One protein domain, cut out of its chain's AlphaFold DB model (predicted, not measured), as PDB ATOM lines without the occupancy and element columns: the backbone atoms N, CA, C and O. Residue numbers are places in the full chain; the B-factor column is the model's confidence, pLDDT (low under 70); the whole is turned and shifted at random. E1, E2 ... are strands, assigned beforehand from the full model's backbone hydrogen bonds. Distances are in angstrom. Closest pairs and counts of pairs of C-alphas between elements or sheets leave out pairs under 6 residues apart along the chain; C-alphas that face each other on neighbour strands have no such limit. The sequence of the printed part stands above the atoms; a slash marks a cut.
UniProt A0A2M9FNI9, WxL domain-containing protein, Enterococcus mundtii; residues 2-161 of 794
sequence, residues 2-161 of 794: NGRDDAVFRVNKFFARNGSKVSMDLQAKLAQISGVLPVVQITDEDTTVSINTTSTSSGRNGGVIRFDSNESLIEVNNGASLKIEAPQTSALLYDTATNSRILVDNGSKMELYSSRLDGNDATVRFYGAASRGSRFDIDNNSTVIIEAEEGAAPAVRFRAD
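What this domain is: This is residues 2 to 161 of the 794 residues of the protein "WxL domain-containing protein" of Enterococcus mundtii (UniProt A0A2M9FNI9). The chain is wound in stacked turns, a solenoid in which each turn adds one strand to each of three parallel sheets, and the sheets form the three sides of a triangle round the core. E1, E2 and E3 make the first turn, E13, E14 and E15 the last whole one, and E16 starts another. The sheet orders are E1 E4 E7 E10 E13 E16, E2 E5 E8 E11 E14 and E3 E6 E9 E12 E15. The printed part has 160 residues with 16 named strands, E1 to E16 in order, and no named helix; it is all strand by class, though only 75 residues are in named elements. The whole is compact, with a radius of gyration of the C-alphas of 14.2 A and spans of 38 by 36 by 31 A.

Where its parts are: E1 is residues 9 to 11, from C-alpha 9 at (-25.538, -12.518, 49.584); E2 is 13 to 16 and E3 21 to 26, 16.5 A long. E4 is 31 to 33, E5 39 to 43 and E6 48 to 53, 16.8 A. E7 is 65 to 67, E8 73 to 77 and E9 81 to 85. E10 is 92 to 94, E11 101 to 105 and E12 109 to 116, 22.8 A. E13 is 124 to 126, E14 134 to 138 and E15 143 to 150, 22.7 A. E16 is 156 to 158, ending with C-alpha 158 at (-25.213, -22.767, 26.348).

How they stand to each other: E1 runs on into E2 at 96 degrees across a break of 1 residue. E1 and E4 are parallel at 27 degrees, with N 32 and O 9 3.1 A apart. E1 and E16 are the edge strands of their sheet, whose strands' lines turn by 54 degrees from edge to edge. E2 and E5 are parallel at 9 degrees, with N 14 and O 39 2.9 A apart. This sheet and that of E1 are face to face, the parts that face each other 9.4 A centre to centre and their best planes 26 degrees apart. E12 and E15 are parallel at 3 degrees, with N 112 and O 145 2.9 A apart. Their sheet and that of E2 are face to face, the parts that face each other 9.8 A centre to centre and their best planes 43 degrees apart. The closest C-alphas of E8 and E9 are those of Val 76 and Leu 82, 6.9 A apart. E7 and E9 are apart.

The domain as a whole: The two C-alphas farthest apart are those of Asn 18 and Ala 152, 39.6 A. The printed part has no cut. The link from E6 to E7, 11 residues, is long. The mean pLDDT of the printed part is 87.8; residues 2 to 10, 28 to 36 and 129 to 130 are under 70.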
ATOM      1  N   ASN A   2     -31.792 -18.087  57.406       39.69
ATOM      2  CA  ASN A   2     -33.102 -17.610  56.920       39.69
ATOM      3  C   ASN A   2     -33.004 -16.126  56.510       39.69
ATOM      4  O   ASN A   2     -32.904 -15.258  57.379       39.69
ATOM      5  N   GLY A   3     -32.979 -15.827  55.206       45.22
ATOM      6  CA  GLY A   3     -32.943 -14.457  54.657       45.22
ATOM      7  C   GLY A   3     -34.328 -13.949  54.226       45.22
ATOM      8  O   GLY A   3     -35.150 -14.747  53.796       45.22
ATOM      9  N   ARG A   4     -34.584 -12.632  54.348       42.69
ATOM     10  CA  ARG A   4     -35.811 -11.953  53.861       42.69
ATOM     11  C   ARG A   4     -35.785 -11.736  52.338       42.69
ATOM     12  O   ARG A   4     -34.699 -11.652  51.769       42.69
ATOM     13  N   ASP A   5     -36.972 -11.540  51.758       42.06
ATOM     14  CA  ASP A   5     -37.356 -11.531  50.327       42.06
ATOM     15  C   ASP A   5     -36.435 -10.824  49.297       42.06
ATOM     16  O   ASP A   5     -36.497 -11.173  48.125       42.06
ATOM     17  N   ASP A   6     -35.525  -9.924  49.699       48.84
ATOM     18  CA  ASP A   6     -34.620  -9.181  48.789       48.84
ATOM     19  C   ASP A   6     -33.114  -9.298  49.132       48.84
ATOM     20  O   ASP A   6     -32.269  -8.588  48.575       48.84
ATOM     21  N   ALA A   7     -32.727 -10.159  50.077       51.72
ATOM     22  CA  ALA A   7     -31.331 -10.267  50.506       51.72
ATOM     23  C   ALA A   7     -30.479 -11.066  49.499       51.72
ATOM     24  O   ALA A   7     -30.509 -12.293  49.483       51.72
ATOM     25  N   VAL A   8     -29.666 -10.377  48.689       60.72
ATOM     26  CA  VAL A   8     -28.607 -11.001  47.874       60.72
ATOM     27  C   VAL A   8     -27.327 -11.105  48.704       60.72
ATOM     28  O   VAL A   8     -26.718 -10.083  49.032       60.72
ATOM     29  N   PHE A   9     -26.871 -12.321  49.011       62.84
ATOM     30  CA  PHE A   9     -25.538 -12.518  49.584       62.84
ATOM     31  C   PHE A   9     -24.493 -12.312  48.479       62.84
ATOM     32  O   PHE A   9     -24.514 -12.979  47.446       62.84
ATOM     33  N   ARG A  10     -23.585 -11.350  48.650       68.81
ATOM     34  CA  ARG A  10     -22.496 -11.114  47.694       68.81
ATOM     35  C   ARG A  10     -21.192 -11.588  48.294       68.81
ATOM     36  O   ARG A  10     -20.726 -11.028  49.283       68.81
ATOM     37  N   VAL A  11     -20.597 -12.598  47.677       72.56
ATOM     38  CA  VAL A  11     -19.268 -13.104  48.026       72.56
ATOM     39  C   VAL A  11     -18.440 -13.244  46.765       72.56
ATOM     40  O   VAL A  11     -18.990 -13.467  45.700       72.56
ATOM     41  N   ASN A  12     -17.120 -13.110  46.874       76.00
ATOM     42  CA  ASN A  12     -16.223 -13.413  45.756       76.00
ATOM     43  C   ASN A  12     -15.843 -14.904  45.733       76.00
ATOM     44  O   ASN A  12     -15.561 -15.472  44.684       76.00
ATOM     45  N   LYS A  13     -15.807 -15.543  46.910       84.94
ATOM     46  CA  LYS A  13     -15.412 -16.943  47.071       84.94
ATOM     47  C   LYS A  13     -16.280 -17.633  48.118       84.94
ATOM     48  O   LYS A  13     -16.540 -17.048  49.168       84.94
ATOM     49  N   PHE A  14     -16.676 -18.869  47.842       89.06
ATOM     50  CA  PHE A  14     -17.326 -19.768  48.789       89.06
ATOM     51  C   PHE A  14     -16.517 -21.061  48.889       89.06
ATOM     52  O   PHE A  14     -16.159 -21.643  47.866       89.06
ATOM     53  N   PHE A  15     -16.229 -21.496  50.116       93.06
ATOM     54  CA  PHE A  15     -15.445 -22.697  50.388       93.06
ATOM     55  C   PHE A  15     -16.144 -23.571  51.427       93.06
ATOM     56  O   PHE A  15     -16.421 -23.097  52.529       93.06
ATOM     57  N   ALA A  16     -16.356 -24.841  51.097       95.25
ATOM     58  CA  ALA A  16     -16.717 -25.898  52.039       95.25
ATOM     59  C   ALA A  16     -15.678 -27.019  51.916       95.25
ATOM     60  O   ALA A  16     -15.349 -27.415  50.799       95.25
ATOM     61  N   ARG A  17     -15.092 -27.446  53.042       96.56
ATOM     62  CA  ARG A  17     -13.923 -28.348  53.091       96.56
ATOM     63  C   ARG A  17     -13.913 -29.195  54.361       96.56
ATOM     64  O   ARG A  17     -14.614 -28.849  55.314       96.56
ATOM     65  N   ASN A  18     -13.046 -30.203  54.421       95.31
ATOM     66  CA  ASN A  18     -12.743 -31.001  55.613       95.31
ATOM     67  C   ASN A  18     -13.991 -31.581  56.314       95.31
ATOM     68  O   ASN A  18     -14.183 -31.360  57.512       95.31
ATOM     69  N   GLY A  19     -14.873 -32.261  55.575       94.75
ATOM     70  CA  GLY A  19     -16.072 -32.900  56.134       94.75
ATOM     71  C   GLY A  19     -17.185 -31.927  56.549       94.75
ATOM     72  O   GLY A  19     -18.076 -32.284  57.323       94.75
ATOM     73  N   SER A  20     -17.142 -30.673  56.081       96.94
ATOM     74  CA  SER A  20     -18.152 -29.663  56.425       96.94
ATOM     75  C   SER A  20     -19.530 -30.050  55.888       96.94
ATOM     76  O   SER A  20     -19.671 -30.343  54.706       96.94
ATOM     77  N   LYS A  21     -20.571 -29.958  56.723       97.06
ATOM     78  CA  LYS A  21     -21.972 -30.161  56.321       97.06
ATOM     79  C   LYS A  21     -22.707 -28.820  56.343       97.06
ATOM     80  O   LYS A  21     -22.930 -28.244  57.409       97.06
ATOM     81  N   VAL A  22     -23.057 -28.296  55.174       93.75
ATOM     82  CA  VAL A  22     -23.696 -26.985  55.007       93.75
ATOM     83  C   VAL A  22     -25.088 -27.172  54.417       93.75
ATOM     84  O   VAL A  22     -25.237 -27.746  53.346       93.75
ATOM     85  N   SER A  23     -26.110 -26.653  55.096       92.69
ATOM     86  CA  SER A  23     -27.492 -26.656  54.610       92.69
ATOM     87  C   SER A  23     -28.070 -25.240  54.629       92.69
ATOM     88  O   SER A  23     -27.855 -24.474  55.580       92.69
ATOM     89  N   MET A  24     -28.746 -24.859  53.546       87.50
ATOM     90  CA  MET A  24     -29.272 -23.514  53.340       87.50
ATOM     91  C   MET A  24     -30.687 -23.550  52.762       87.50
ATOM     92  O   MET A  24     -30.853 -23.838  51.585       87.50
ATOM     93  N   ASP A  25     -31.678 -23.156  53.560       85.81
ATOM     94  CA  ASP A  25     -33.049 -22.920  53.094       85.81
ATOM     95  C   ASP A  25     -33.286 -21.424  52.883       85.81
ATOM     96  O   ASP A  25     -33.163 -20.615  53.809       85.81
ATOM     97  N   LEU A  26     -33.592 -21.036  51.649       77.12
ATOM     98  CA  LEU A  26     -33.583 -19.643  51.222       77.12
ATOM     99  C   LEU A  26     -34.938 -19.230  50.659       77.12
ATOM    100  O   LEU A  26     -35.431 -19.813  49.698       77.12
ATOM    101  N   GLN A  27     -35.501 -18.139  51.177       72.44
ATOM    102  CA  GLN A  27     -36.678 -17.522  50.552       72.44
ATOM    103  C   GLN A  27     -36.322 -16.724  49.283       72.44
ATOM    104  O   GLN A  27     -37.189 -16.429  48.465       72.44
ATOM    105  N   ALA A  28     -35.032 -16.418  49.098       66.06
ATOM    106  CA  ALA A  28     -34.479 -15.624  48.002       66.06
ATOM    107  C   ALA A  28     -33.213 -16.281  47.396       66.06
ATOM    108  O   ALA A  28     -32.921 -17.452  47.636       66.06
ATOM    109  N   LYS A  29     -32.465 -15.511  46.591       64.88
ATOM    110  CA  LYS A  29     -31.146 -15.834  45.999       64.88
ATOM    111  C   LYS A  29     -30.117 -16.325  47.018       64.88
ATOM    112  O   LYS A  29     -29.939 -15.604  47.993       64.88
ATOM    113  N   LEU A  30     -29.358 -17.410  46.774       58.84
ATOM    114  CA  LEU A  30     -28.180 -17.690  47.605       58.84
ATOM    115  C   LEU A  30     -27.134 -16.616  47.388       58.84
ATOM    116  O   LEU A  30     -26.793 -15.936  48.342       58.84
ATOM    117  N   ALA A  31     -26.609 -16.472  46.166       60.97
ATOM    118  CA  ALA A  31     -25.482 -15.578  45.958       60.97
ATOM    119  C   ALA A  31     -25.368 -15.009  44.543       60.97
ATOM    120  O   ALA A  31     -25.397 -15.738  43.553       60.97
ATOM    121  N   GLN A  32     -25.143 -13.694  44.469       68.25
ATOM    122  CA  GLN A  32     -24.502 -13.077  43.311       68.25
ATOM    123  C   GLN A  32     -23.000 -13.057  43.595       68.25
ATOM    124  O   GLN A  32     -22.543 -12.298  44.453       68.25
ATOM    125  N   ILE A  33     -22.248 -13.894  42.889       64.75
ATOM    126  CA  ILE A  33     -20.803 -14.024  43.042       64.75
ATOM    127  C   ILE A  33     -20.135 -13.235  41.917       64.75
ATOM    128  O   ILE A  33     -20.254 -13.563  40.735       64.75
ATOM    129  N   SER A  34     -19.484 -12.136  42.283       61.12
ATOM    130  CA  SER A  34     -18.851 -11.208  41.346       61.12
ATOM    131  C   SER A  34     -17.515 -10.704  41.889       61.12
ATOM    132  O   SER A  34     -17.315 -10.607  43.103       61.12
ATOM    133  N   GLY A  35     -16.583 -10.398  40.988       62.41
ATOM    134  CA  GLY A  35     -15.196 -10.063  41.319       62.41
ATOM    135  C   GLY A  35     -14.221 -10.699  40.329       62.41
ATOM    136  O   GLY A  35     -14.643 -11.293  39.348       62.41
ATOM    137  N   VAL A  36     -12.914 -10.566  40.563       67.56
ATOM    138  CA  VAL A  36     -11.891 -11.221  39.729       67.56
ATOM    139  C   VAL A  36     -11.801 -12.696  40.126       67.56
ATOM    140  O   VAL A  36     -11.467 -12.978  41.279       67.56
ATOM    141  N   LEU A  37     -12.062 -13.604  39.175       73.88
ATOM    142  CA  LEU A  37     -12.001 -15.065  39.342       73.88
ATOM    143  C   LEU A  37     -12.875 -15.578  40.500       73.88
ATOM    144  O   LEU A  37     -12.345 -16.043  41.518       73.88
ATOM    145  N   PRO A  38     -14.208 -15.452  40.399       84.69
ATOM    146  CA  PRO A  38     -15.097 -15.926  41.447       84.69
ATOM    147  C   PRO A  38     -15.126 -17.461  41.499       84.69
ATOM    148  O   PRO A  38     -15.192 -18.129  40.467       84.69
ATOM    149  N   VAL A  39     -15.090 -18.020  42.712       89.19
ATOM    150  CA  VAL A  39     -14.970 -19.475  42.930       89.19
ATOM    151  C   VAL A  39     -15.960 -19.970  43.978       89.19
ATOM    152  O   VAL A  39     -16.025 -19.434  45.085       89.19
ATOM    153  N   VAL A  40     -16.670 -21.046  43.661       92.81
ATOM    154  CA  VAL A  40     -17.379 -21.901  44.619       92.81
ATOM    155  C   VAL A  40     -16.658 -23.238  44.618       92.81
ATOM    156  O   VAL A  40     -16.690 -23.938  43.615       92.81
ATOM    157  N   GLN A  41     -15.988 -23.582  45.712       95.75
ATOM    158  CA  GLN A  41     -15.255 -24.841  45.815       95.75
ATOM    159  C   GLN A  41     -15.731 -25.635  47.029       95.75
ATOM    160  O   GLN A  41     -15.742 -25.141  48.161       95.75
ATOM    161  N   ILE A  42     -16.117 -26.874  46.765       97.81
ATOM    162  CA  ILE A  42     -16.654 -27.839  47.715       97.81
ATOM    163  C   ILE A  42     -15.769 -29.072  47.584       97.81
ATOM    164  O   ILE A  42     -15.732 -29.687  46.522       97.81
ATOM    165  N   THR A  43     -14.976 -29.383  48.605       97.56
ATOM    166  CA  THR A  43     -13.980 -30.451  48.482       97.56
ATOM    167  C   THR A  43     -13.765 -31.243  49.762       97.56
ATOM    168  O   THR A  43     -14.248 -30.842  50.819       97.56
ATOM    169  N   ASP A  44     -13.014 -32.331  49.643       97.50
ATOM    170  CA  ASP A  44     -12.723 -33.345  50.652       97.50
ATOM    171  C   ASP A  44     -13.910 -34.271  50.930       97.50
ATOM    172  O   ASP A  44     -15.075 -33.856  50.886       97.50
ATOM    173  N   GLU A  45     -13.584 -35.524  51.257       94.44
ATOM    174  CA  GLU A  45     -14.564 -36.545  51.605       94.44
ATOM    175  C   GLU A  45     -15.476 -36.049  52.731       94.44
ATOM    176  O   GLU A  45     -15.100 -35.220  53.569       94.44
ATOM    177  N   ASP A  46     -16.714 -36.534  52.724       93.62
ATOM    178  CA  ASP A  46     -17.768 -36.128  53.648       93.62
ATOM    179  C   ASP A  46     -18.161 -34.642  53.616       93.62
ATOM    180  O   ASP A  46     -19.070 -34.245  54.347       93.62
ATOM    181  N   THR A  47     -17.584 -33.787  52.775       98.44
ATOM    182  CA  THR A  47     -18.078 -32.413  52.649       98.44
ATOM    183  C   THR A  47     -19.381 -32.391  51.849       98.44
ATOM    184  O   THR A  47     -19.427 -32.838  50.703       98.44
ATOM    185  N   THR A  48     -20.448 -31.828  52.420       98.12
ATOM    186  CA  THR A  48     -21.742 -31.683  51.739       98.12
ATOM    187  C   THR A  48     -22.262 -30.254  51.798       98.12
ATOM    188  O   THR A  48     -22.192 -29.579  52.828       98.12
ATOM    189  N   VAL A  49     -22.824 -29.790  50.684       97.25
ATOM    190  CA  VAL A  49     -23.547 -28.520  50.590       97.25
ATOM    191  C   VAL A  49     -24.915 -28.788  49.979       97.25
ATOM    192  O   VAL A  49     -25.009 -29.275  48.860       97.25
ATOM    193  N   SER A  50     -25.975 -28.452  50.705       96.50
ATOM    194  CA  SER A  50     -27.357 -28.542  50.238       96.50
ATOM    195  C   SER A  50     -28.012 -27.166  50.294       96.50
ATOM    196  O   SER A  50     -27.932 -26.471  51.312       96.50
ATOM    197  N   ILE A  51     -28.620 -26.748  49.186       93.25
ATOM    198  CA  ILE A  51     -29.277 -25.452  49.051       93.25
ATOM    199  C   ILE A  51     -30.688 -25.670  48.520       93.25
ATOM    200  O   ILE A  51     -30.850 -26.143  47.402       93.25
ATOM    201  N   ASN A  52     -31.688 -25.247  49.283       92.25
ATOM    202  CA  ASN A  52     -33.084 -25.244  48.869       92.25
ATOM    203  C   ASN A  52     -33.549 -23.795  48.747       92.25
ATOM    204  O   ASN A  52     -33.253 -22.965  49.612       92.25
ATOM    205  N   THR A  53     -34.280 -23.461  47.685       87.50
ATOM    206  CA  THR A  53     -34.841 -22.114  47.519       87.50
ATOM    207  C   THR A  53     -36.325 -22.129  47.183       87.50
ATOM    208  O   THR A  53     -36.810 -23.017  46.494       87.50
ATOM    209  N   THR A  54     -37.045 -21.091  47.608       87.81
ATOM    210  CA  THR A  54     -38.404 -20.789  47.128       87.81
ATOM    211  C   THR A  54     -38.431 -19.611  46.145       87.81
ATOM    212  O   THR A  54     -39.496 -19.067  45.862       87.81
ATOM    213  N   SER A  55     -37.268 -19.173  45.646       84.19
ATOM    214  CA  SER A  55     -37.166 -18.063  44.693       84.19
ATOM    215  C   SER A  55     -37.849 -18.390  43.365       84.19
ATOM    216  O   SER A  55     -37.565 -19.407  42.739       84.19
ATOM    217  N   THR A  56     -38.623 -17.431  42.864       86.81
ATOM    218  CA  THR A  56     -39.314 -17.487  41.563       86.81
ATOM    219  C   THR A  56     -38.682 -16.572  40.507       86.81
ATOM    220  O   THR A  56     -39.243 -16.325  39.441       86.81
ATOM    221  N   SER A  57     -37.514 -15.999  40.814       85.19
ATOM    222  CA  SER A  57     -36.837 -15.065  39.914       85.19
ATOM    223  C   SER A  57     -36.370 -15.757  38.631       85.19
ATOM    224  O   SER A  57     -35.727 -16.801  38.694       85.19
ATOM    225  N   SER A  58     -36.570 -15.122  37.482       85.81
ATOM    226  CA  SER A  58     -36.262 -15.685  36.163       85.81
ATOM    227  C   SER A  58     -35.303 -14.809  35.348       85.81
ATOM    228  O   SER A  58     -34.951 -13.678  35.713       85.81
ATOM    229  N   GLY A  59     -34.845 -15.330  34.213       84.12
ATOM    230  CA  GLY A  59     -34.002 -14.615  33.262       84.12
ATOM    231  C   GLY A  59     -32.622 -14.255  33.826       84.12
ATOM    232  O   GLY A  59     -31.994 -15.032  34.539       84.12
ATOM    233  N   ARG A  60     -32.145 -13.038  33.522       81.00
ATOM    234  CA  ARG A  60     -30.871 -12.493  34.050       81.00
ATOM    235  C   ARG A  60     -30.861 -12.354  35.563       81.00
ATOM    236  O   ARG A  60     -29.811 -12.416  36.190       81.00
ATOM    237  N   ASN A  61     -32.043 -12.161  36.130       78.12
ATOM    238  CA  ASN A  61     -32.221 -12.067  37.559       78.12
ATOM    239  C   ASN A  61     -32.499 -13.442  38.158       78.12
ATOM    240  O   ASN A  61     -32.896 -13.462  39.305       78.12
ATOM    241  N   GLY A  62     -32.340 -14.555  37.423       81.75
ATOM    242  CA  GLY A  62     -32.482 -15.956  37.853       81.75
ATOM    243  C   GLY A  62     -31.229 -16.517  38.547       81.75
ATOM    244  O   GLY A  62     -30.345 -15.744  38.921       81.75
ATOM    245  N   GLY A  63     -31.190 -17.823  38.824       87.06
ATOM    246  CA  GLY A  63     -30.026 -18.482  39.435       87.06
ATOM    247  C   GLY A  63     -30.038 -18.479  40.966       87.06
ATOM    248  O   GLY A  63     -30.161 -17.406  41.564       87.06
ATOM    249  N   VAL A  64     -29.857 -19.644  41.595       89.62
ATOM    250  CA  VAL A  64     -29.512 -19.764  43.025       89.62
ATOM    251  C   VAL A  64     -28.085 -19.283  43.239       89.62
ATOM    252  O   VAL A  64     -27.845 -18.391  44.058       89.62
ATOM    253  N   ILE A  65     -27.161 -19.823  42.444       89.75
ATOM    254  CA  ILE A  65     -25.792 -19.331  42.317       89.75
ATOM    255  C   ILE A  65     -25.688 -18.605  40.979       89.75
ATOM    256  O   ILE A  65     -25.828 -19.216  39.916       89.75
ATOM    257  N   ARG A  66     -25.460 -17.290  41.035       88.00
ATOM    258  CA  ARG A  66     -25.279 -16.445  39.853       88.00
ATOM    259  C   ARG A  66     -23.855 -15.908  39.794       88.00
ATOM    260  O   ARG A  66     -23.445 -15.180  40.696       88.00
ATOM    261  N   PHE A  67     -23.154 -16.184  38.703       87.12
ATOM    262  CA  PHE A  67     -21.882 -15.557  38.358       87.12
ATOM    263  C   PHE A  67     -22.086 -14.439  37.342       87.12
ATOM    264  O   PHE A  67     -22.848 -14.601  36.395       87.12
ATOM    265  N   ASP A  68     -21.396 -13.319  37.542       82.56
ATOM    266  CA  ASP A  68     -21.457 -12.126  36.677       82.56
ATOM    267  C   ASP A  68     -20.037 -11.638  36.320       82.56
ATOM    268  O   ASP A  68     -19.728 -10.448  36.359       82.56
ATOM    269  N   SER A  69     -19.112 -12.581  36.110       84.12
ATOM    270  CA  SER A  69     -17.706 -12.324  35.777       84.12
ATOM    271  C   SER A  69     -17.122 -13.454  34.935       84.12
ATOM    272  O   SER A  69     -17.521 -14.604  35.071       84.12
ATOM    273  N   ASN A  70     -16.123 -13.147  34.111       86.69
ATOM    274  CA  ASN A  70     -15.362 -14.143  33.358       86.69
ATOM    275  C   ASN A  70     -14.557 -15.065  34.280       86.69
ATOM    276  O   ASN A  70     -14.248 -14.694  35.416       86.69
ATOM    277  N   GLU A  71     -14.197 -16.234  33.745       88.44
ATOM    278  CA  GLU A  71     -13.340 -17.235  34.390       88.44
ATOM    279  C   GLU A  71     -13.875 -17.651  35.772       88.44
ATOM    280  O   GLU A  71     -13.135 -17.836  36.738       88.44
ATOM    281  N   SER A  72     -15.203 -17.765  35.866       90.38
ATOM    282  CA  SER A  72     -15.905 -18.215  37.066       90.38
ATOM    283  C   SER A  72     -15.825 -19.734  37.200       90.38
ATOM    284  O   SER A  72     -15.986 -20.440  36.205       90.38
ATOM    285  N   LEU A  73     -15.650 -20.244  38.420       92.69
ATOM    286  CA  LEU A  73     -15.507 -21.680  38.687       92.69
ATOM    287  C   LEU A  73     -16.492 -22.167  39.755       92.69
ATOM    288  O   LEU A  73     -16.532 -21.627  40.862       92.69
ATOM    289  N   ILE A  74     -17.221 -23.240  39.444       95.88
ATOM    290  CA  ILE A  74     -17.746 -24.169  40.452       95.88
ATOM    291  C   ILE A  74     -16.885 -25.426  40.404       95.88
ATOM    292  O   ILE A  74     -16.711 -26.004  39.337       95.88
ATOM    293  N   GLU A  75     -16.382 -25.853  41.554       98.06
ATOM    294  CA  GLU A  75     -15.636 -27.095  41.718       98.06
ATOM    295  C   GLU A  75     -16.243 -27.922  42.858       98.06
ATOM    296  O   GLU A  75     -16.350 -27.443  43.989       98.06
ATOM    297  N   VAL A  76     -16.616 -29.165  42.556       98.69
ATOM    298  CA  VAL A  76     -16.984 -30.195  43.532       98.69
ATOM    299  C   VAL A  76     -16.000 -31.347  43.356       98.69
ATOM    300  O   VAL A  76     -15.958 -31.942  42.283       98.69
ATOM    301  N   ASN A  77     -15.149 -31.599  44.347       98.44
ATOM    302  CA  ASN A  77     -13.960 -32.434  44.148       98.44
ATOM    303  C   ASN A  77     -13.639 -33.315  45.368       98.44
ATOM    304  O   ASN A  77     -13.940 -32.929  46.493       98.44
ATOM    305  N   ASN A  78     -12.939 -34.430  45.166       98.06
ATOM    306  CA  ASN A  78     -12.462 -35.352  46.206       98.06
ATOM    307  C   ASN A  78     -13.590 -35.915  47.088       98.06
ATOM    308  O   ASN A  78     -13.583 -35.716  48.299       98.06
ATOM    309  N   GLY A  79     -14.575 -36.587  46.490       97.75
ATOM    310  CA  GLY A  79     -15.659 -37.260  47.219       97.75
ATOM    311  C   GLY A  79     -16.714 -36.332  47.832       97.75
ATOM    312  O   GLY A  79     -17.539 -36.775  48.633       97.75
ATOM    313  N   ALA A  80     -16.701 -35.042  47.490       98.69
ATOM    314  CA  ALA A  80     -17.631 -34.063  48.042       98.69
ATOM    315  C   ALA A  80     -18.982 -34.048  47.302       98.69
ATOM    316  O   ALA A  80     -19.102 -34.526  46.171       98.69
ATOM    317  N   SER A  81     -20.011 -33.459  47.922       98.62
ATOM    318  CA  SER A  81     -21.362 -33.392  47.348       98.62
ATOM    319  C   SER A  81     -21.978 -31.989  47.365       98.62
ATOM    320  O   SER A  81     -21.956 -31.295  48.387       98.62
ATOM    321  N   LEU A  82     -22.576 -31.590  46.239       98.44
ATOM    322  CA  LEU A  82     -23.416 -30.398  46.101       98.44
ATOM    323  C   LEU A  82     -24.821 -30.790  45.645       98.44
ATOM    324  O   LEU A  82     -24.976 -31.386  44.584       98.44
ATOM    325  N   LYS A  83     -25.842 -30.355  46.382       98.38
ATOM    326  CA  LYS A  83     -27.246 -30.463  45.988       98.38
ATOM    327  C   LYS A  83     -27.915 -29.091  45.963       98.38
ATOM    328  O   LYS A  83     -27.826 -28.348  46.942       98.38
ATOM    329  N   ILE A  84     -28.600 -28.760  44.868       96.81
ATOM    330  CA  ILE A  84     -29.396 -27.532  44.739       96.81
ATOM    331  C   ILE A  84     -30.817 -27.879  44.300       96.81
ATOM    332  O   ILE A  84     -31.018 -28.373  43.194       96.81
ATOM    333  N   GLU A  85     -31.796 -27.547  45.136       96.19
ATOM    334  CA  GLU A  85     -33.219 -27.600  44.809       96.19
ATOM    335  C   GLU A  85     -33.728 -26.182  44.516       96.19
ATOM    336  O   GLU A  85     -33.808 -25.322  45.402       96.19
ATOM    337  N   ALA A  86     -34.055 -25.925  43.249       93.81
ATOM    338  CA  ALA A  86     -34.486 -24.633  42.729       93.81
ATOM    339  C   ALA A  86     -35.799 -24.749  41.928       93.81
ATOM    340  O   ALA A  86     -35.808 -24.573  40.711       93.81
ATOM    341  N   PRO A  87     -36.951 -25.000  42.582       92.94
ATOM    342  CA  PRO A  87     -38.184 -25.387  41.897       92.94
ATOM    343  C   PRO A  87     -38.668 -24.417  40.810       92.94
ATOM    344  O   PRO A  87     -39.256 -24.857  39.830       92.94
ATOM    345  N   GLN A  88     -38.440 -23.106  40.960       91.19
ATOM    346  CA  GLN A  88     -38.949 -22.070  40.042       91.19
ATOM    347  C   GLN A  88     -37.874 -21.073  39.573       91.19
ATOM    348  O   GLN A  88     -38.175 -19.936  39.207       91.19
ATOM    349  N   THR A  89     -36.596 -21.455  39.614       91.56
ATOM    350  CA  THR A  89     -35.484 -20.632  39.110       91.56
ATOM    351  C   THR A  89     -34.323 -21.524  38.684       91.56
ATOM    352  O   THR A  89     -34.232 -22.658  39.127       91.56
ATOM    353  N   SER A  90     -33.403 -21.029  37.855       93.25
ATOM    354  CA  SER A  90     -32.172 -21.772  37.550       93.25
ATOM    355  C   SER A  90     -31.413 -22.135  38.831       93.25
ATOM    356  O   SER A  90     -31.223 -21.276  39.694       93.25
ATOM    357  N   ALA A  91     -30.887 -23.353  38.928       94.81
ATOM    358  CA  ALA A  91     -29.942 -23.701  39.985       94.81
ATOM    359  C   ALA A  91     -28.640 -22.904  39.800       94.81
ATOM    360  O   ALA A  91     -28.194 -22.192  40.703       94.81
ATOM    361  N   LEU A  92     -28.088 -22.935  38.583       94.38
ATOM    362  CA  LEU A  92     -26.831 -22.274  38.237       94.38
ATOM    363  C   LEU A  92     -27.022 -21.307  37.066       94.38
ATOM    364  O   LEU A  92     -27.546 -21.679  36.014       94.38
ATOM    365  N   LEU A  93     -26.555 -20.069  37.231       92.38
ATOM    366  CA  LEU A  93     -26.560 -19.050  36.183       92.38
ATOM    367  C   LEU A  93     -25.181 -18.407  36.034       92.38
ATOM    368  O   LEU A  93     -24.695 -17.724  36.929       92.38
ATOM    369  N   TYR A  94     -24.602 -18.534  34.852       90.69
ATOM    370  CA  TYR A  94     -23.440 -17.784  34.399       90.69
ATOM    371  C   TYR A  94     -23.927 -16.664  33.470       90.69
ATOM    372  O   TYR A  94     -24.283 -16.895  32.310       90.69
ATOM    373  N   ASP A  95     -24.003 -15.442  33.997       85.56
ATOM    374  CA  ASP A  95     -24.439 -14.245  33.277       85.56
ATOM    375  C   ASP A  95     -23.225 -13.493  32.720       85.56
ATOM    376  O   ASP A  95     -22.359 -13.044  33.461       85.56
ATOM    377  N   THR A  96     -23.126 -13.384  31.394       75.25
ATOM    378  CA  THR A  96     -22.004 -12.747  30.663       75.25
ATOM    379  C   THR A  96     -20.592 -13.297  30.920       75.25
ATOM    380  O   THR A  96     -19.633 -12.792  30.348       75.25
ATOM    381  N   ALA A  97     -20.468 -14.368  31.699       72.56
ATOM    382  CA  ALA A  97     -19.212 -14.979  32.109       72.56
ATOM    383  C   ALA A  97     -18.564 -15.800  30.977       72.56
ATOM    384  O   ALA A  97     -19.121 -16.821  30.573       72.56
ATOM    385  N   THR A  98     -17.418 -15.359  30.447       84.69
ATOM    386  CA  THR A  98     -16.613 -16.101  29.450       84.69
ATOM    387  C   THR A  98     -15.687 -17.106  30.138       84.69
ATOM    388  O   THR A  98     -15.379 -16.932  31.317       84.69
ATOM    389  N   ASN A  99     -15.205 -18.131  29.427       88.50
ATOM    390  CA  ASN A  99     -14.210 -19.108  29.904       88.50
ATOM    391  C   ASN A  99     -14.526 -19.694  31.291       88.50
ATOM    392  O   ASN A  99     -13.634 -19.904  32.110       88.50
ATOM    393  N   SER A 100     -15.812 -19.854  31.601       91.88
ATOM    394  CA  SER A 100     -16.262 -20.263  32.929       91.88
ATOM    395  C   SER A 100     -16.488 -21.761  32.987       91.88
ATOM    396  O   SER A 100     -16.831 -22.382  31.984       91.88
ATOM    397  N   ARG A 101     -16.283 -22.346  34.162       94.00
ATOM    398  CA  ARG A 101     -16.199 -23.790  34.328       94.00
ATOM    399  C   ARG A 101     -17.079 -24.281  35.469       94.00
ATOM    400  O   ARG A 101     -17.118 -23.680  36.543       94.00
ATOM    401  N   ILE A 102     -17.745 -25.399  35.229       98.12
ATOM    402  CA  ILE A 102     -18.266 -26.291  36.261       98.12
ATOM    403  C   ILE A 102     -17.400 -27.550  36.204       98.12
ATOM    404  O   ILE A 102     -17.207 -28.094  35.121       98.12
ATOM    405  N   LEU A 103     -16.852 -27.976  37.338       98.50
ATOM    406  CA  LEU A 103     -16.020 -29.168  37.468       98.50
ATOM    407  C   LEU A 103     -16.560 -30.047  38.597       98.50
ATOM    408  O   LEU A 103     -16.656 -29.587  39.735       98.50
ATOM    409  N   VAL A 104     -16.881 -31.298  38.279       98.81
ATOM    410  CA  VAL A 104     -17.213 -32.349  39.246       98.81
ATOM    411  C   VAL A 104     -16.210 -33.479  39.057       98.81
ATOM    412  O   VAL A 104     -16.152 -34.060  37.976       98.81
ATOM    413  N   ASP A 105     -15.375 -33.730  40.060       98.62
ATOM    414  CA  ASP A 105     -14.166 -34.543  39.892       98.62
ATOM    415  C   ASP A 105     -13.874 -35.455  41.098       98.62
ATOM    416  O   ASP A 105     -14.332 -35.205  42.214       98.62
ATOM    417  N   ASN A 106     -13.087 -36.507  40.874       98.31
ATOM    418  CA  ASN A 106     -12.570 -37.447  41.876       98.31
ATOM    419  C   ASN A 106     -13.643 -37.982  42.839       98.31
ATOM    420  O   ASN A 106     -13.624 -37.685  44.035       98.31
ATOM    421  N   GLY A 107     -14.588 -38.767  42.321       98.12
ATOM    422  CA  GLY A 107     -15.615 -39.439  43.125       98.12
ATOM    423  C   GLY A 107     -16.711 -38.516  43.664       98.12
ATOM    424  O   GLY A 107     -17.418 -38.887  44.598       98.12
ATOM    425  N   SER A 108     -16.835 -37.299  43.132       98.81
ATOM    426  CA  SER A 108     -17.750 -36.285  43.663       98.81
ATOM    427  C   SER A 108     -19.150 -36.371  43.068       98.81
ATOM    428  O   SER A 108     -19.362 -36.933  41.992       98.81
ATOM    429  N   LYS A 109     -20.122 -35.758  43.755       98.81
ATOM    430  CA  LYS A 109     -21.530 -35.762  43.343       98.81
ATOM    431  C   LYS A 109     -22.117 -34.357  43.221       98.81
ATOM    432  O   LYS A 109     -22.011 -33.555  44.147       98.81
ATOM    433  N   MET A 110     -22.806 -34.073  42.117       98.88
ATOM    434  CA  MET A 110     -23.600 -32.850  41.951       98.88
ATOM    435  C   MET A 110     -25.037 -33.181  41.554       98.88
ATOM    436  O   MET A 110     -25.261 -33.904  40.593       98.88
ATOM    437  N   GLU A 111     -26.011 -32.618  42.262       98.81
ATOM    438  CA  GLU A 111     -27.433 -32.818  41.986       98.81
ATOM    439  C   GLU A 111     -28.138 -31.465  41.863       98.81
ATOM    440  O   GLU A 111     -28.079 -30.639  42.780       98.81
ATOM    441  N   LEU A 112     -28.784 -31.209  40.727       98.69
ATOM    442  CA  LEU A 112     -29.412 -29.928  40.412       98.69
ATOM    443  C   LEU A 112     -30.852 -30.148  39.952       98.69
ATOM    444  O   LEU A 112     -31.084 -30.748  38.906       98.69
ATOM    445  N   TYR A 113     -31.801 -29.600  40.702       97.62
ATOM    446  CA  TYR A 113     -33.228 -29.827  40.489       97.62
ATOM    447  C   TYR A 113     -33.956 -28.516  40.222       97.62
ATOM    448  O   TYR A 113     -33.804 -27.554  40.978       97.62
ATOM    449  N   SER A 114     -34.785 -28.492  39.180       95.69
ATOM    450  CA  SER A 114     -35.787 -27.446  38.963       95.69
ATOM    451  C   SER A 114     -37.124 -28.083  38.593       95.69
ATOM    452  O   SER A 114     -37.173 -28.948  37.726       95.69
ATOM    453  N   SER A 115     -38.216 -27.636  39.210       92.69
ATOM    454  CA  SER A 115     -39.541 -28.208  38.953       92.69
ATOM    455  C   SER A 115     -40.203 -27.592  37.737       92.69
ATOM    456  O   SER A 115     -40.773 -28.311  36.939       92.69
ATOM    457  N   ARG A 116     -40.147 -26.269  37.555       93.31
ATOM    458  CA  ARG A 116     -40.746 -25.622  36.386       93.31
ATOM    459  C   ARG A 116     -39.943 -24.437  35.891       93.31
ATOM    460  O   ARG A 116     -39.843 -23.424  36.584       93.31
ATOM    461  N   LEU A 117     -39.445 -24.533  34.659       92.00
ATOM    462  CA  LEU A 117     -38.690 -23.467  34.001       92.00
ATOM    463  C   LEU A 117     -39.231 -23.177  32.600       92.00
ATOM    464  O   LEU A 117     -39.509 -24.078  31.815       92.00
ATOM    465  N   ASP A 118     -39.330 -21.895  32.258       90.94
ATOM    466  CA  ASP A 118     -39.899 -21.443  30.990       90.94
ATOM    467  C   ASP A 118     -39.019 -20.384  30.305       90.94
ATOM    468  O   ASP A 118     -38.152 -19.731  30.896       90.94
ATOM    469  N   GLY A 119     -39.262 -20.192  29.009       87.62
ATOM    470  CA  GLY A 119     -38.634 -19.145  28.212       87.62
ATOM    471  C   GLY A 119     -37.108 -19.241  28.182       87.62
ATOM    472  O   GLY A 119     -36.527 -20.187  27.649       87.62
ATOM    473  N   ASN A 120     -36.443 -18.211  28.710       85.38
ATOM    474  CA  ASN A 120     -34.986 -18.109  28.647       85.38
ATOM    475  C   ASN A 120     -34.261 -18.870  29.769       85.38
ATOM    476  O   ASN A 120     -33.032 -18.907  29.744       85.38
ATOM    477  N   ASP A 121     -34.964 -19.493  30.711       91.75
ATOM    478  CA  ASP A 121     -34.342 -20.215  31.828       91.75
ATOM    479  C   ASP A 121     -33.803 -21.598  31.432       91.75
ATOM    480  O   ASP A 121     -33.925 -22.007  30.281       91.75
ATOM    481  N   ALA A 122     -33.085 -22.232  32.359       95.62
ATOM    482  CA  ALA A 122     -32.594 -23.615  32.317       95.62
ATOM    483  C   ALA A 122     -32.099 -23.991  33.724       95.62
ATOM    484  O   ALA A 122     -31.737 -23.077  34.474       95.62
ATOM    485  N   THR A 123     -32.051 -25.272  34.098       97.31
ATOM    486  CA  THR A 123     -31.511 -25.688  35.410       97.31
ATOM    487  C   THR A 123     -30.056 -25.231  35.549       97.31
ATOM    488  O   THR A 123     -29.686 -24.607  36.548       97.31
ATOM    489  N   VAL A 124     -29.261 -25.430  34.492       96.94
ATOM    490  CA  VAL A 124     -27.908 -24.875  34.345       96.94
ATOM    491  C   VAL A 124     -27.842 -23.993  33.113       96.94
ATOM    492  O   VAL A 124     -28.183 -24.408  32.006       96.94
ATOM    493  N   ARG A 125     -27.380 -22.755  33.285       92.88
ATOM    494  CA  ARG A 125     -27.467 -21.761  32.220       92.88
ATOM    495  C   ARG A 125     -26.213 -20.918  32.069       92.88
ATOM    496  O   ARG A 125     -25.861 -20.157  32.964       92.88
ATOM    497  N   PHE A 126     -25.649 -20.931  30.867       92.38
ATOM    498  CA  PHE A 126     -24.630 -19.997  30.392       92.38
ATOM    499  C   PHE A 126     -25.295 -18.999  29.440       92.38
ATOM    500  O   PHE A 126     -25.496 -19.278  28.260       92.38
ATOM    501  N   TYR A 127     -25.756 -17.864  29.972       80.69
ATOM    502  CA  TYR A 127     -26.757 -17.027  29.301       80.69
ATOM    503  C   TYR A 127     -26.197 -15.969  28.337       80.69
ATOM    504  O   TYR A 127     -26.890 -15.562  27.402       80.69
ATOM    505  N   GLY A 128     -24.983 -15.464  28.559       74.62
ATOM    506  CA  GLY A 128     -24.462 -14.330  27.798       74.62
ATOM    507  C   GLY A 128     -24.029 -14.708  26.379       74.62
ATOM    508  O   GLY A 128     -23.361 -15.713  26.189       74.62
ATOM    509  N   ALA A 129     -24.291 -13.850  25.384       66.00
ATOM    510  CA  ALA A 129     -23.681 -13.982  24.045       66.00
ATOM    511  C   ALA A 129     -22.141 -13.860  24.080       66.00
ATOM    512  O   ALA A 129     -21.452 -14.235  23.137       66.00
ATOM    513  N   ALA A 130     -21.608 -13.320  25.178       68.06
ATOM    514  CA  ALA A 130     -20.187 -13.278  25.467       68.06
ATOM    515  C   ALA A 130     -19.677 -14.547  26.171       68.06
ATOM    516  O   ALA A 130     -18.469 -14.702  26.218       68.06
ATOM    517  N   SER A 131     -20.530 -15.452  26.677       74.44
ATOM    518  CA  SER A 131     -20.157 -16.614  27.515       74.44
ATOM    519  C   SER A 131     -19.441 -17.755  26.770       74.44
ATOM    520  O   SER A 131     -19.657 -18.932  27.048       74.44
ATOM    521  N   ARG A 132     -18.577 -17.386  25.829       84.31
ATOM    522  CA  ARG A 132     -17.726 -18.231  24.996       84.31
ATOM    523  C   ARG A 132     -16.712 -19.001  25.831       84.31
ATOM    524  O   ARG A 132     -16.283 -18.504  26.874       84.31
ATOM    525  N   GLY A 133     -16.324 -20.182  25.366       87.25
ATOM    526  CA  GLY A 133     -15.355 -21.057  26.023       87.25
ATOM    527  C   GLY A 133     -15.833 -21.629  27.357       87.25
ATOM    528  O   GLY A 133     -15.006 -22.049  28.164       87.25
ATOM    529  N   SER A 134     -17.141 -21.596  27.636       91.94
ATOM    530  CA  SER A 134     -17.674 -22.127  28.892       91.94
ATOM    531  C   SER A 134     -17.783 -23.647  28.850       91.94
ATOM    532  O   SER A 134     -18.135 -24.226  27.820       91.94
ATOM    533  N   ARG A 135     -17.497 -24.290  29.983       94.75
ATOM    534  CA  ARG A 135     -17.280 -25.732  30.064       94.75
ATOM    535  C   ARG A 135     -17.979 -26.361  31.268       94.75
ATOM    536  O   ARG A 135     -17.916 -25.824  32.373       94.75
ATOM    537  N   PHE A 136     -18.597 -27.517  31.062       98.19
ATOM    538  CA  PHE A 136     -19.055 -28.415  32.121       98.19
ATOM    539  C   PHE A 136     -18.241 -29.707  32.035       98.19
ATOM    540  O   PHE A 136     -18.287 -30.393  31.021       98.19
ATOM    541  N   ASP A 137     -17.481 -30.008  33.084       98.62
ATOM    542  CA  ASP A 137     -16.693 -31.226  33.228       98.62
ATOM    543  C   ASP A 137     -17.204 -32.131  34.334       98.62
ATOM    544  O   ASP A 137     -17.427 -31.681  35.461       98.62
ATOM    545  N   ILE A 138     -17.283 -33.416  34.010       98.81
ATOM    546  CA  ILE A 138     -17.494 -34.507  34.951       98.81
ATOM    547  C   ILE A 138     -16.373 -35.515  34.716       98.81
ATOM    548  O   ILE A 138     -16.227 -35.991  33.590       98.81
ATOM    549  N   ASP A 139     -15.562 -35.803  35.729       98.62
ATOM    550  CA  ASP A 139     -14.369 -36.640  35.570       98.62
ATOM    551  C   ASP A 139     -14.086 -37.526  36.798       98.62
ATOM    552  O   ASP A 139     -14.629 -37.313  37.885       98.62
ATOM    553  N   ASN A 140     -13.242 -38.539  36.598       98.25
ATOM    554  CA  ASN A 140     -12.697 -39.440  37.616       98.25
ATOM    555  C   ASN A 140     -13.744 -39.998  38.602       98.25
ATOM    556  O   ASN A 140     -13.709 -39.707  39.799       98.25
ATOM    557  N   ASN A 141     -14.633 -40.870  38.120       98.25
ATOM    558  CA  ASN A 141     -15.660 -41.579  38.896       98.25
ATOM    559  C   ASN A 141     -16.715 -40.667  39.544       98.25
ATOM    560  O   ASN A 141     -17.270 -40.996  40.592       98.25
ATOM    561  N   SER A 142     -16.991 -39.507  38.952       98.75
ATOM    562  CA  SER A 142     -17.955 -38.549  39.499       98.75
ATOM    563  C   SER A 142     -19.364 -38.767  38.958       98.75
ATOM    564  O   SER A 142     -19.559 -39.361  37.903       98.75
ATOM    565  N   THR A 143     -20.375 -38.275  39.672       98.81
ATOM    566  CA  THR A 143     -21.784 -38.394  39.271       98.81
ATOM    567  C   THR A 143     -22.465 -37.033  39.243       98.81
ATOM    568  O   THR A 143     -22.392 -36.271  40.209       98.81
ATOM    569  N   VAL A 144     -23.184 -36.739  38.161       98.94
ATOM    570  CA  VAL A 144     -24.033 -35.551  38.052       98.94
ATOM    571  C   VAL A 144     -25.458 -35.937  37.691       98.94
ATOM    572  O   VAL A 144     -25.680 -36.708  36.761       98.94
ATOM    573  N   ILE A 145     -26.412 -35.355  38.413       98.88
ATOM    574  CA  ILE A 145     -27.848 -35.488  38.174       98.88
ATOM    575  C   ILE A 145     -28.415 -34.093  37.901       98.88
ATOM    576  O   ILE A 145     -28.212 -33.171  38.697       98.88
ATOM    577  N   ILE A 146     -29.101 -33.922  36.769       98.81
ATOM    578  CA  ILE A 146     -29.772 -32.670  36.398       98.81
ATOM    579  C   ILE A 146     -31.211 -32.973  36.011       98.81
ATOM    580  O   ILE A 146     -31.460 -33.656  35.020       98.81
ATOM    581  N   GLU A 147     -32.154 -32.398  36.748       98.19
ATOM    582  CA  GLU A 147     -33.578 -32.599  36.504       98.19
ATOM    583  C   GLU A 147     -34.289 -31.264  36.257       98.19
ATOM    584  O   GLU A 147     -34.074 -30.261  36.954       98.19
ATOM    585  N   ALA A 148     -35.119 -31.258  35.218       96.38
ATOM    586  CA  ALA A 148     -36.073 -30.213  34.880       96.38
ATOM    587  C   ALA A 148     -37.450 -30.873  34.688       96.38
ATOM    588  O   ALA A 148     -37.733 -31.406  33.619       96.38
ATOM    589  N   GLU A 149     -38.280 -30.905  35.730       95.44
ATOM    590  CA  GLU A 149     -39.499 -31.738  35.742       95.44
ATOM    591  C   GLU A 149     -40.572 -31.228  34.767       95.44
ATOM    592  O   GLU A 149     -41.163 -32.005  34.024       95.44
ATOM    593  N   GLU A 150     -40.813 -29.917  34.745       93.31
ATOM    594  CA  GLU A 150     -41.830 -29.267  33.926       93.31
ATOM    595  C   GLU A 150     -41.306 -28.013  33.202       93.31
ATOM    596  O   GLU A 150     -40.348 -27.342  33.603       93.31
ATOM    597  N   GLY A 151     -42.049 -27.602  32.176       93.12
ATOM    598  CA  GLY A 151     -41.894 -26.313  31.503       93.12
ATOM    599  C   GLY A 151     -41.201 -26.407  30.148       93.12
ATOM    600  O   GLY A 151     -40.840 -27.481  29.682       93.12
ATOM    601  N   ALA A 152     -41.113 -25.273  29.447       94.88
ATOM    602  CA  ALA A 152     -40.625 -25.238  28.066       94.88
ATOM    603  C   ALA A 152     -39.095 -25.087  27.926       94.88
ATOM    604  O   ALA A 152     -38.558 -25.107  26.812       94.88
ATOM    605  N   ALA A 153     -38.394 -24.830  29.029       95.50
ATOM    606  CA  ALA A 153     -36.959 -24.580  29.031       95.50
ATOM    607  C   ALA A 153     -36.130 -25.869  28.862       95.50
ATOM    608  O   ALA A 153     -36.589 -26.955  29.211       95.50
ATOM    609  N   PRO A 154     -34.887 -25.768  28.363       96.12
ATOM    610  CA  PRO A 154     -33.946 -26.877  28.399       96.12
ATOM    611  C   PRO A 154     -33.402 -27.115  29.817       96.12
ATOM    612  O   PRO A 154     -33.377 -26.192  30.635       96.12
ATOM    613  N   ALA A 155     -32.883 -28.312  30.100       97.69
ATOM    614  CA  ALA A 155     -32.235 -28.592  31.385       97.69
ATOM    615  C   ALA A 155     -30.870 -27.884  31.484       97.69
ATOM    616  O   ALA A 155     -30.561 -27.239  32.491       97.69
ATOM    617  N   VAL A 156     -30.082 -27.912  30.406       97.31
ATOM    618  CA  VAL A 156     -28.811 -27.189  30.285       97.31
ATOM    619  C   VAL A 156     -28.825 -26.307  29.047       97.31
ATOM    620  O   VAL A 156     -29.182 -26.749  27.960       97.31
ATOM    621  N   ARG A 157     -28.399 -25.049  29.181       94.69
ATOM    622  CA  ARG A 157     -28.331 -24.099  28.063       94.69
ATOM    623  C   ARG A 157     -26.969 -23.436  27.956       94.69
ATOM    624  O   ARG A 157     -26.570 -22.697  28.859       94.69
ATOM    625  N   PHE A 158     -26.344 -23.575  26.793       94.06
ATOM    626  CA  PHE A 158     -25.213 -22.767  26.348       94.06
ATOM    627  C   PHE A 158     -25.686 -21.752  25.313       94.06
ATOM    628  O   PHE A 158     -26.157 -22.117  24.236       94.06
ATOM    629  N   ARG A 159     -25.609 -20.455  25.635       90.31
ATOM    630  CA  ARG A 159     -26.083 -19.402  24.725       90.31
ATOM    631  C   ARG A 159     -25.042 -18.934  23.705       90.31
ATOM    632  O   ARG A 159     -25.431 -18.255  22.761       90.31
ATOM    633  N   ALA A 160     -23.776 -19.276  23.886       89.56
ATOM    634  CA  ALA A 160     -22.684 -19.108  22.925       89.56
ATOM    635  C   ALA A 160     -21.981 -20.469  22.761       89.56
ATOM    636  O   ALA A 160     -22.591 -21.489  23.092       89.56
ATOM    637  N   ASP A 161     -20.718 -20.495  22.321       88.62
ATOM    638  CA  ASP A 161     -19.967 -21.746  22.247       88.62
ATOM    639  C   ASP A 161     -19.810 -22.388  23.632       88.62
ATOM    640  O   ASP A 161     -19.406 -21.743  24.606       88.62
TER     641      ASP A 161